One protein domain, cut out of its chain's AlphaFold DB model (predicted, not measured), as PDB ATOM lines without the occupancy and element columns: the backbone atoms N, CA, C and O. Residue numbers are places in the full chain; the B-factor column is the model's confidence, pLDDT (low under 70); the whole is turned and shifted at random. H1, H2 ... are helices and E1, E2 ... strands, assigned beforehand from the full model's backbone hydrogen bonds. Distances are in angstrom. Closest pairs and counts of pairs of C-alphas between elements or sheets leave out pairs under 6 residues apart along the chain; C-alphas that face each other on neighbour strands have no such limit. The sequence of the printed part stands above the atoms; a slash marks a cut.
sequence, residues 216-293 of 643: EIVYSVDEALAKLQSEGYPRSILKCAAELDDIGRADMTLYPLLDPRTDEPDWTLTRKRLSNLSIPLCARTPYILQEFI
ATOM      1  N   GLU A 216      -0.252 -39.624 -28.489       87.31
ATOM      2  CA  GLU A 216       0.226 -40.215 -27.234       87.31
ATOM      3  C   GLU A 216       1.100 -41.439 -27.555       87.31
ATOM      4  O   GLU A 216       0.747 -42.237 -28.425       87.31
ATOM      5  N   ILE A 217       2.255 -41.583 -26.898       89.56
ATOM      6  CA  ILE A 217       3.093 -42.785 -27.043       89.56
ATOM      7  C   ILE A 217       2.494 -43.899 -26.183       89.56
ATOM      8  O   ILE A 217       2.115 -43.656 -25.041       89.56
ATOM      9  N   VAL A 218       2.430 -45.109 -26.736       92.69
ATOM     10  CA  VAL A 218       1.983 -46.328 -26.059       92.69
ATOM     11  C   VAL A 218       3.058 -47.415 -26.156       92.69
ATOM     12  O   VAL A 218       3.676 -47.617 -27.206       92.69
ATOM     13  N   TYR A 219       3.276 -48.118 -25.048       94.25
ATOM     14  CA  TYR A 219       4.329 -49.117 -24.839       94.25
ATOM     15  C   TYR A 219       3.786 -50.549 -24.743       94.25
ATOM     16  O   TYR A 219       4.563 -51.502 -24.677       94.25
ATOM     17  N   SER A 220       2.461 -50.726 -24.729       96.56
ATOM     18  CA  SER A 220       1.805 -52.037 -24.702       96.56
ATOM     19  C   SER A 220       0.438 -52.024 -25.394       96.56
ATOM     20  O   SER A 220      -0.184 -50.976 -25.571       96.56
ATOM     21  N   VAL A 221      -0.053 -53.213 -25.762       97.00
ATOM     22  CA  VAL A 221      -1.399 -53.396 -26.334       97.00
ATOM     23  C   VAL A 221      -2.493 -52.993 -25.341       97.00
ATOM     24  O   VAL A 221      -3.484 -52.390 -25.744       97.00
ATOM     25  N   ASP A 222      -2.317 -53.289 -24.051       97.06
ATOM     26  CA  ASP A 222      -3.294 -52.954 -23.010       97.06
ATOM     27  C   ASP A 222      -3.382 -51.448 -22.758       97.06
ATOM     28  O   ASP A 222      -4.482 -50.912 -22.651       97.06
ATOM     29  N   GLU A 223      -2.248 -50.745 -22.762       96.12
ATOM     30  CA  GLU A 223      -2.217 -49.282 -22.698       96.12
ATOM     31  C   GLU A 223      -2.912 -48.651 -23.914       96.12
ATOM     32  O   GLU A 223      -3.763 -47.777 -23.755       96.12
ATOM     33  N   ALA A 224      -2.618 -49.134 -25.127       95.44
ATOM     34  CA  ALA A 224      -3.266 -48.654 -26.346       95.44
ATOM     35  C   ALA A 224      -4.792 -48.854 -26.315       95.44
ATOM     36  O   ALA A 224      -5.541 -47.957 -26.702       95.44
ATOM     37  N   LEU A 225      -5.261 -50.002 -25.817       96.56
ATOM     38  CA  LEU A 225      -6.689 -50.281 -25.647       96.56
ATOM     39  C   LEU A 225      -7.323 -49.390 -24.575       96.56
ATOM     40  O   LEU A 225      -8.355 -48.789 -24.851       96.56
ATOM     41  N   ALA A 226      -6.693 -49.232 -23.408       96.19
ATOM     42  CA  ALA A 226      -7.192 -48.368 -22.339       96.19
ATOM     43  C   ALA A 226      -7.328 -46.901 -22.788       96.19
ATOM     44  O   ALA A 226      -8.292 -46.226 -22.430       96.19
ATOM     45  N   LYS A 227      -6.402 -46.412 -23.627       94.44
ATOM     46  CA  LYS A 227      -6.499 -45.086 -24.259       94.44
ATOM     47  C   LYS A 227      -7.665 -45.013 -25.244       94.44
ATOM     48  O   LYS A 227      -8.503 -44.126 -25.108       94.44
ATOM     49  N   LEU A 228      -7.767 -45.959 -26.182       94.31
ATOM     50  CA  LEU A 228      -8.860 -46.015 -27.165       94.31
ATOM     51  C   LEU A 228     -10.252 -46.179 -26.531       94.31
ATOM     52  O   LEU A 228     -11.233 -45.734 -27.117       94.31
ATOM     53  N   GLN A 229     -10.339 -46.816 -25.362       94.88
ATOM     54  CA  GLN A 229     -11.570 -46.998 -24.586       94.88
ATOM     55  C   GLN A 229     -11.939 -45.781 -23.721       94.88
ATOM     56  O   GLN A 229     -13.026 -45.763 -23.147       94.88
ATOM     57  N   SER A 230     -11.064 -44.775 -23.602       93.25
ATOM     58  CA  SER A 230     -11.365 -43.576 -22.814       93.25
ATOM     59  C   SER A 230     -12.421 -42.693 -23.491       93.25
ATOM     60  O   SER A 230     -12.488 -42.584 -24.717       93.25
ATOM     61  N   GLU A 231     -13.272 -42.064 -22.680       89.94
ATOM     62  CA  GLU A 231     -14.388 -41.257 -23.172       89.94
ATOM     63  C   GLU A 231     -13.897 -40.093 -24.051       89.94
ATOM     64  O   GLU A 231     -12.954 -39.375 -23.709       89.94
ATOM     65  N   GLY A 232     -14.518 -39.927 -25.221       84.62
ATOM     66  CA  GLY A 232     -14.149 -38.884 -26.180       84.62
ATOM     67  C   GLY A 232     -12.780 -39.068 -26.852       84.62
ATOM     68  O   GLY A 232     -12.298 -38.131 -27.493       84.62
ATOM     69  N   TYR A 233     -12.130 -40.235 -26.740       89.06
ATOM     70  CA  TYR A 233     -10.890 -40.493 -27.474       89.06
ATOM     71  C   TYR A 233     -11.158 -40.547 -28.994       89.06
ATOM     72  O   TYR A 233     -12.074 -41.247 -29.433       89.06
ATOM     73  N   PRO A 234     -10.400 -39.812 -29.830       90.19
ATOM     74  CA  PRO A 234     -10.620 -39.817 -31.272       90.19
ATOM     75  C   PRO A 234     -10.234 -41.166 -31.888       90.19
ATOM     76  O   PRO A 234      -9.360 -41.871 -31.385       90.19
ATOM     77  N   ARG A 235     -10.817 -41.498 -33.049       90.81
ATOM     78  CA  ARG A 235     -10.275 -42.590 -33.869       90.81
ATOM     79  C   ARG A 235      -8.850 -42.245 -34.291       90.81
ATOM     80  O   ARG A 235      -8.588 -41.113 -34.700       90.81
ATOM     81  N   SER A 236      -7.960 -43.227 -34.236       93.06
ATOM     82  CA  SER A 236      -6.519 -43.005 -34.363       93.06
ATOM     83  C   SER A 236      -5.844 -43.973 -35.325       93.06
ATOM     84  O   SER A 236      -6.309 -45.087 -35.548       93.06
ATOM     85  N   ILE A 237      -4.718 -43.538 -35.876       92.12
ATOM     86  CA  ILE A 237      -3.740 -44.364 -36.591       92.12
ATOM     87  C   ILE A 237      -2.547 -44.660 -35.679       92.12
ATOM     88  O   ILE A 237      -2.301 -43.948 -34.702       92.12
ATOM     89  N   LEU A 238      -1.793 -45.703 -36.017       89.38
ATOM     90  CA  LEU A 238      -0.574 -46.093 -35.313       89.38
ATOM     91  C   LEU A 238       0.661 -45.819 -36.168       89.38
ATOM     92  O   LEU A 238       0.668 -46.090 -37.365       89.38
ATOM     93  N   LYS A 239       1.722 -45.307 -35.541       86.19
ATOM     94  CA  LYS A 239       3.032 -45.087 -36.173       86.19
ATOM     95  C   LYS A 239       4.120 -45.630 -35.253       86.19
ATOM     96  O   LYS A 239       4.152 -45.233 -34.092       86.19
ATOM     97  N   CYS A 240       4.985 -46.528 -35.729       84.25
ATOM     98  CA  CYS A 240       6.112 -46.991 -34.913       84.25
ATOM     99  C   CYS A 240       7.018 -45.793 -34.585       84.25
ATOM    100  O   CYS A 240       7.313 -44.990 -35.473       84.25
ATOM    101  N   ALA A 241       7.404 -45.645 -33.316       78.94
ATOM    102  CA  ALA A 241       8.215 -44.521 -32.852       78.94
ATOM    103  C   ALA A 241       9.722 -44.821 -32.906       78.94
ATOM    104  O   ALA A 241      10.513 -43.915 -33.139       78.94
ATOM    105  N   ALA A 242      10.118 -46.082 -32.697       69.88
ATOM    106  CA  ALA A 242      11.526 -46.468 -32.560       69.88
ATOM    107  C   ALA A 242      12.212 -46.881 -33.877       69.88
ATOM    108  O   ALA A 242      13.437 -46.830 -33.963       69.88
ATOM    109  N   GLU A 243      11.451 -47.308 -34.890       68.75
ATOM    110  CA  GLU A 243      12.000 -47.902 -36.116       68.75
ATOM    111  C   GLU A 243      11.395 -47.289 -37.388       68.75
ATOM    112  O   GLU A 243      10.236 -46.865 -37.429       68.75
ATOM    113  N   LEU A 244      12.188 -47.255 -38.467       64.00
ATOM    114  CA  LEU A 244      11.767 -46.731 -39.768       64.00
ATOM    115  C   LEU A 244      10.918 -47.763 -40.533       64.00
ATOM    116  O   LEU A 244      11.365 -48.364 -41.507       64.00
ATOM    117  N   ASP A 245       9.675 -47.947 -40.095       67.94
ATOM    118  CA  ASP A 245       8.735 -48.894 -40.700       67.94
ATOM    119  C   ASP A 245       8.159 -48.376 -42.035       67.94
ATOM    120  O   ASP A 245       7.077 -47.791 -42.084       67.94
ATOM    121  N   ASP A 246       8.880 -48.566 -43.143       63.97
ATOM    122  CA  ASP A 246       8.429 -48.168 -44.490       63.97
ATOM    123  C   ASP A 246       7.159 -48.916 -44.969       63.97
ATOM    124  O   ASP A 246       6.470 -48.426 -45.873       63.97
ATOM    125  N   ILE A 247       6.820 -50.063 -44.360       64.50
ATOM    126  CA  ILE A 247       5.606 -50.843 -44.657       64.50
ATOM    127  C   ILE A 247       4.427 -50.309 -43.831       64.50
ATOM    128  O   ILE A 247       3.411 -49.902 -44.396       64.50
ATOM    129  N   GLY A 248       4.566 -50.246 -42.504       64.44
ATOM    130  CA  GLY A 248       3.551 -49.720 -41.588       64.44
ATOM    131  C   GLY A 248       3.282 -48.225 -41.765       64.44
ATOM    132  O   GLY A 248       2.162 -47.785 -41.534       64.44
ATOM    133  N   ARG A 249       4.232 -47.446 -42.306       66.19
ATOM    134  CA  ARG A 249       3.994 -46.059 -42.765       66.19
ATOM    135  C   ARG A 249       2.882 -45.933 -43.813       66.19
ATOM    136  O   ARG A 249       2.352 -44.839 -43.969       66.19
ATOM    137  N   ALA A 250       2.544 -47.006 -44.534       66.75
ATOM    138  CA  ALA A 250       1.412 -47.046 -45.462       66.75
ATOM    139  C   ALA A 250       0.138 -47.675 -44.852       66.75
ATOM    140  O   ALA A 250      -0.911 -47.673 -45.500       66.75
ATOM    141  N   ASP A 251       0.197 -48.214 -43.627       78.19
ATOM    142  CA  ASP A 251      -0.959 -48.801 -42.948       78.19
ATOM    143  C   ASP A 251      -1.783 -47.731 -42.218       78.19
ATOM    144  O   ASP A 251      -1.621 -47.466 -41.029       78.19
ATOM    145  N   MET A 252      -2.738 -47.152 -42.941       82.25
ATOM    146  CA  MET A 252      -3.718 -46.203 -42.403       82.25
ATOM    147  C   MET A 252      -4.923 -46.902 -41.736       82.25
ATOM    148  O   MET A 252      -6.050 -46.411 -41.812       82.25
ATOM    149  N   THR A 253      -4.721 -48.073 -41.117       89.38
ATOM    150  CA  THR A 253      -5.767 -48.754 -40.333       89.38
ATOM    151  C   THR A 253      -6.219 -47.865 -39.172       89.38
ATOM    152  O   THR A 253      -5.406 -47.407 -38.372       89.38
ATOM    153  N   LEU A 254      -7.532 -47.636 -39.087       92.69
ATOM    154  CA  LEU A 254      -8.154 -46.807 -38.056       92.69
ATOM    155  C   LEU A 254      -8.549 -47.653 -36.846       92.69
ATOM    156  O   LEU A 254      -9.292 -48.623 -36.988       92.69
ATOM    157  N   TYR A 255      -8.118 -47.225 -35.665       93.88
ATOM    158  CA  TYR A 255      -8.421 -47.840 -34.379       93.88
ATOM    159  C   TYR A 255      -9.417 -46.973 -33.572       93.88
ATOM    160  O   TYR A 255      -9.358 -45.744 -33.678       93.88
ATOM    161  N   PRO A 256     -10.341 -47.571 -32.792       94.69
ATOM    162  CA  PRO A 256     -10.636 -49.004 -32.772       94.69
ATOM    163  C   PRO A 256     -11.167 -49.489 -34.129       94.69
ATOM    164  O   PRO A 256     -11.640 -48.698 -34.956       94.69
ATOM    165  N   LEU A 257     -11.040 -50.794 -34.367       93.69
ATOM    166  CA  LEU A 257     -11.727 -51.462 -35.466       93.69
ATOM    167  C   LEU A 257     -13.220 -51.517 -35.132       93.69
ATOM    168  O   LEU A 257     -13.581 -51.686 -33.970       93.69
ATOM    169  N   LEU A 258     -14.069 -51.346 -36.143       91.81
ATOM    170  CA  LEU A 258     -15.523 -51.326 -35.982       91.81
ATOM    171  C   LEU A 258     -16.127 -52.594 -36.591       91.81
ATOM    172  O   LEU A 258     -15.628 -53.078 -37.614       91.81
ATOM    173  N   ASP A 259     -17.188 -53.114 -35.982       89.94
ATOM    174  CA  ASP A 259     -17.980 -54.200 -36.557       89.94
ATOM    175  C   ASP A 259     -18.674 -53.702 -37.848       89.94
ATOM    176  O   ASP A 259     -19.376 -52.688 -37.815       89.94
ATOM    177  N   PRO A 260     -18.523 -54.385 -39.003       86.06
ATOM    178  CA  PRO A 260     -19.076 -53.916 -40.279       86.06
ATOM    179  C   PRO A 260     -20.609 -53.833 -40.370       86.06
ATOM    180  O   PRO A 260     -21.118 -53.353 -41.383       86.06
ATOM    181  N   ARG A 261     -21.349 -54.367 -39.390       88.56
ATOM    182  CA  ARG A 261     -22.819 -54.391 -39.343       88.56
ATOM    183  C   ARG A 261     -23.385 -53.363 -38.370       88.56
ATOM    184  O   ARG A 261     -24.455 -52.832 -38.651       88.56
ATOM    185  N   THR A 262     -22.713 -53.117 -37.245       88.94
ATOM    186  CA  THR A 262     -23.187 -52.175 -36.212       88.94
ATOM    187  C   THR A 262     -22.458 -50.830 -36.220       88.94
ATOM    188  O   THR A 262     -22.991 -49.877 -35.668       88.94
ATOM    189  N   ASP A 263     -21.278 -50.739 -36.849       84.19
ATOM    190  CA  ASP A 263     -20.337 -49.599 -36.778       84.19
ATOM    191  C   ASP A 263     -19.823 -49.303 -35.346       84.19
ATOM    192  O   ASP A 263     -19.181 -48.285 -35.099       84.19
ATOM    193  N   GLU A 264     -20.046 -50.228 -34.403       91.25
ATOM    194  CA  GLU A 264     -19.581 -50.146 -33.011       91.25
ATOM    195  C   GLU A 264     -18.158 -50.721 -32.840       91.25
ATOM    196  O   GLU A 264     -17.756 -51.602 -33.608       91.25
ATOM    197  N   PRO A 265     -17.378 -50.290 -31.827       93.00
ATOM    198  CA  PRO A 265     -16.029 -50.804 -31.574       93.00
ATOM    199  C   PRO A 265     -15.955 -52.315 -31.277       93.00
ATOM    200  O   PRO A 265     -16.378 -52.785 -30.219       93.00
ATOM    201  N   ASP A 266     -15.295 -53.074 -32.156       95.56
ATOM    202  CA  ASP A 266     -14.913 -54.465 -31.898       95.56
ATOM    203  C   ASP A 266     -13.557 -54.505 -31.177       95.56
ATOM    204  O   ASP A 266     -12.476 -54.500 -31.781       95.56
ATOM    205  N   TRP A 267     -13.611 -54.559 -29.847       95.81
ATOM    206  CA  TRP A 267     -12.427 -54.646 -28.991       95.81
ATOM    207  C   TRP A 267     -11.655 -55.965 -29.139       95.81
ATOM    208  O   TRP A 267     -10.438 -55.979 -28.947       95.81
ATOM    209  N   THR A 268     -12.321 -57.055 -29.532       95.38
ATOM    210  CA  THR A 268     -11.694 -58.374 -29.716       95.38
ATOM    211  C   THR A 268     -10.823 -58.371 -30.967       95.38
ATOM    212  O   THR A 268      -9.643 -58.732 -30.917       95.38
ATOM    213  N   LEU A 269     -11.373 -57.898 -32.088       94.81
ATOM    214  CA  LEU A 269     -10.646 -57.738 -33.342       94.81
ATOM    215  C   LEU A 269      -9.569 -56.653 -33.227       94.81
ATOM    216  O   LEU A 269      -8.453 -56.857 -33.705       94.81
ATOM    217  N   THR A 270      -9.863 -55.542 -32.539       95.69
ATOM    218  CA  THR A 270      -8.889 -54.477 -32.240       95.69
ATOM    219  C   THR A 270      -7.683 -55.042 -31.490       95.69
ATOM    220  O   THR A 270      -6.563 -54.936 -31.989       95.69
ATOM    221  N   ARG A 271      -7.890 -55.730 -30.355       97.31
ATOM    222  CA  ARG A 271      -6.810 -56.393 -29.602       97.31
ATOM    223  C   ARG A 271      -6.035 -57.367 -30.487       97.31
ATOM    224  O   ARG A 271      -4.810 -57.294 -30.541       97.31
ATOM    225  N   LYS A 272      -6.733 -58.234 -31.230       96.19
ATOM    226  CA  LYS A 272      -6.104 -59.204 -32.138       96.19
ATOM    227  C   LYS A 272      -5.220 -58.524 -33.188       96.19
ATOM    228  O   LYS A 272      -4.148 -59.046 -33.478       96.19
ATOM    229  N   ARG A 273      -5.620 -57.376 -33.746       93.56
ATOM    230  CA  ARG A 273      -4.791 -56.623 -34.702       93.56
ATOM    231  C   ARG A 273      -3.565 -56.005 -34.026       93.56
ATOM    232  O   ARG A 273      -2.470 -56.160 -34.556       93.56
ATOM    233  N   LEU A 274      -3.733 -55.371 -32.864       94.25
ATOM    234  CA  LEU A 274      -2.645 -54.744 -32.099       94.25
ATOM    235  C   LEU A 274      -1.579 -55.751 -31.635       94.25
ATOM    236  O   LEU A 274      -0.390 -55.448 -31.659       94.25
ATOM    237  N   SER A 275      -1.981 -56.972 -31.271       94.88
ATOM    238  CA  SER A 275      -1.057 -58.064 -30.930       94.88
ATOM    239  C   SER A 275      -0.344 -58.690 -32.140       94.88
ATOM    240  O   SER A 275       0.585 -59.464 -31.944       94.88
ATOM    241  N   ASN A 276      -0.768 -58.391 -33.374       91.44
ATOM    242  CA  ASN A 276      -0.233 -58.957 -34.621       91.44
ATOM    243  C   ASN A 276       0.188 -57.848 -35.610       91.44
ATOM    244  O   ASN A 276      -0.136 -57.889 -36.804       91.44
ATOM    245  N   LEU A 277       0.868 -56.820 -35.098       88.19
ATOM    246  CA  LEU A 277       1.559 -55.809 -35.905       88.19
ATOM    247  C   LEU A 277       2.896 -56.365 -36.424       88.19
ATOM    248  O   LEU A 277       3.492 -57.238 -35.796       88.19
ATOM    249  N   SER A 278       3.366 -55.862 -37.571       83.56
ATOM    250  CA  SER A 278       4.615 -56.320 -38.207       83.56
ATOM    251  C   SER A 278       5.844 -56.099 -37.321       83.56
ATOM    252  O   SER A 278       6.737 -56.942 -37.285       83.56
ATOM    253  N   ILE A 279       5.862 -54.979 -36.593       87.06
ATOM    254  CA  ILE A 279       6.790 -54.704 -35.498       87.06
ATOM    255  C   ILE A 279       5.970 -54.831 -34.202       87.06
ATOM    256  O   ILE A 279       4.927 -54.182 -34.088       87.06
ATOM    257  N   PRO A 280       6.365 -55.671 -33.229       90.88
ATOM    258  CA  PRO A 280       5.597 -55.847 -31.999       90.88
ATOM    259  C   PRO A 280       5.446 -54.541 -31.208       90.88
ATOM    260  O   PRO A 280       6.424 -53.830 -30.990       90.88
ATOM    261  N   LEU A 281       4.241 -54.247 -30.714       92.12
ATOM    262  CA  LEU A 281       4.009 -53.135 -29.788       92.12
ATOM    263  C   LEU A 281       4.496 -53.518 -28.381       92.12
ATOM    264  O   LEU A 281       3.826 -54.269 -27.669       92.12
ATOM    265  N   CYS A 282       5.671 -53.023 -27.989       91.56
ATOM    266  CA  CYS A 282       6.265 -53.271 -26.673       91.56
ATOM    267  C   CYS A 282       7.178 -52.116 -26.222       91.56
ATOM    268  O   CYS A 282       7.431 -51.179 -26.975       91.56
ATOM    269  N   ALA A 283       7.744 -52.209 -25.013       89.56
ATOM    270  CA  ALA A 283       8.590 -51.160 -24.436       89.56
ATOM    271  C   ALA A 283       9.832 -50.780 -25.274       89.56
ATOM    272  O   ALA A 283      10.297 -49.645 -25.192       89.56
ATOM    273  N   ARG A 284      10.373 -51.710 -26.078       88.62
ATOM    274  CA  ARG A 284      11.512 -51.461 -26.987       88.62
ATOM    275  C   ARG A 284      11.079 -50.819 -28.309       88.62
ATOM    276  O   ARG A 284      11.835 -50.043 -28.880       88.62
ATOM    277  N   THR A 285       9.879 -51.146 -28.774       88.69
ATOM    278  CA  THR A 285       9.294 -50.701 -30.046       88.69
ATOM    279  C   THR A 285       7.920 -50.066 -29.795       88.69
ATOM    280  O   THR A 285       6.889 -50.614 -30.201       88.69
ATOM    281  N   PRO A 286       7.877 -48.924 -29.078       91.25
ATOM    282  CA  PRO A 286       6.637 -48.210 -28.814       91.25
ATOM    283  C   PRO A 286       6.048 -47.609 -30.091       91.25
ATOM    284  O   PRO A 286       6.735 -47.397 -31.097       91.25
ATOM    285  N   TYR A 287       4.760 -47.293 -30.026       90.62
ATOM    286  CA  TYR A 287       4.025 -46.651 -31.109       90.62
ATOM    287  C   TYR A 287       3.427 -45.322 -30.652       90.62
ATOM    288  O   TYR A 287       3.029 -45.166 -29.503       90.62
ATOM    289  N   ILE A 288       3.302 -44.377 -31.580       89.44
ATOM    290  CA  ILE A 288       2.482 -43.179 -31.418       89.44
ATOM    291  C   ILE A 288       1.055 -43.535 -31.838       89.44
ATOM    292  O   ILE A 288       0.815 -43.890 -32.997       89.44
ATOM    293  N   LEU A 289       0.115 -43.416 -30.903       91.75
ATOM    294  CA  LEU A 289      -1.320 -43.426 -31.152       91.75
ATOM    295  C   LEU A 289      -1.745 -41.991 -31.487       91.75
ATOM    296  O   LEU A 289      -1.755 -41.121 -30.616       91.75
ATOM    297  N   GLN A 290      -2.031 -41.729 -32.764       91.25
ATOM    298  CA  GLN A 290      -2.283 -40.382 -33.288       91.25
ATOM    299  C   GLN A 290      -3.702 -40.252 -33.847       91.25
ATOM    300  O   GLN A 290      -4.103 -41.053 -34.688       91.25
ATOM    301  N   GLU A 291      -4.404 -39.180 -33.473       92.00
ATOM    302  CA  GLU A 291      -5.683 -38.743 -34.044       92.00
ATOM    303  C   GLU A 291      -5.698 -38.834 -35.579       92.00
ATOM    304  O   GLU A 291      -4.856 -38.252 -36.275       92.00
ATOM    305  N   PHE A 292      -6.710 -39.514 -36.117       91.50
ATOM    306  CA  PHE A 292      -6.986 -39.533 -37.544       91.50
ATOM    307  C   PHE A 292      -7.839 -38.324 -37.954       91.50
ATOM    308  O   PHE A 292      -9.057 -38.292 -37.767       91.50
ATOM    309  N   ILE A 293      -7.197 -37.335 -38.576       89.12
ATOM    310  CA  ILE A 293      -7.856 -36.119 -39.070       89.12
ATOM    311  C   ILE A 293      -8.525 -36.408 -40.429       89.12
ATOM    312  O   ILE A 293      -8.011 -36.081 -41.497       89.12
TER     313      ILE A 293
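What this domain is: This is residues 216 to 293 of the 643 residues of an uncharacterized protein of Sporisorium scitamineum (UniProt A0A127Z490). With little regular structure, an antiparallel sheet E1 E3 E2 has H1 over one face and H2 packed on H1. Of 78 printed residues, 29 are in E1, H1, E2, H2, E3. It is mixed and compact, radius of gyration of the C-alphas 11.9 A, spanning 35 by 24 by 22 A.

How they stand to each other: Beside E3, residues 287 to 291, see antiparallel E1, 216 to 218, N 218 to O 287 2.8 A, and E2, 236 to 240, N 237 to O 290 2.8 A. H1, 221 to 228, is on the sheet, height 9.2 A, along its strands. E1, H1, E2 form a split strand-helix-strand unit, E3 between its strands, crossover right-handed. H2, 267 to 274, touches H1 at a steep 56 degrees; C-alphas 221 and 274 are closest, 6.1 A. Both helices' O i to N i+4 pairs are within hydrogen-bond range.

Where its parts are: Find C-alpha 216 at (0.226, -40.215, -27.234) and C-alpha 291 at (-5.683, -38.743, -34.044).

The domain as a whole: Uncut, with long links before and after H2, it has pLDDT under 70 at residues 242 to 250.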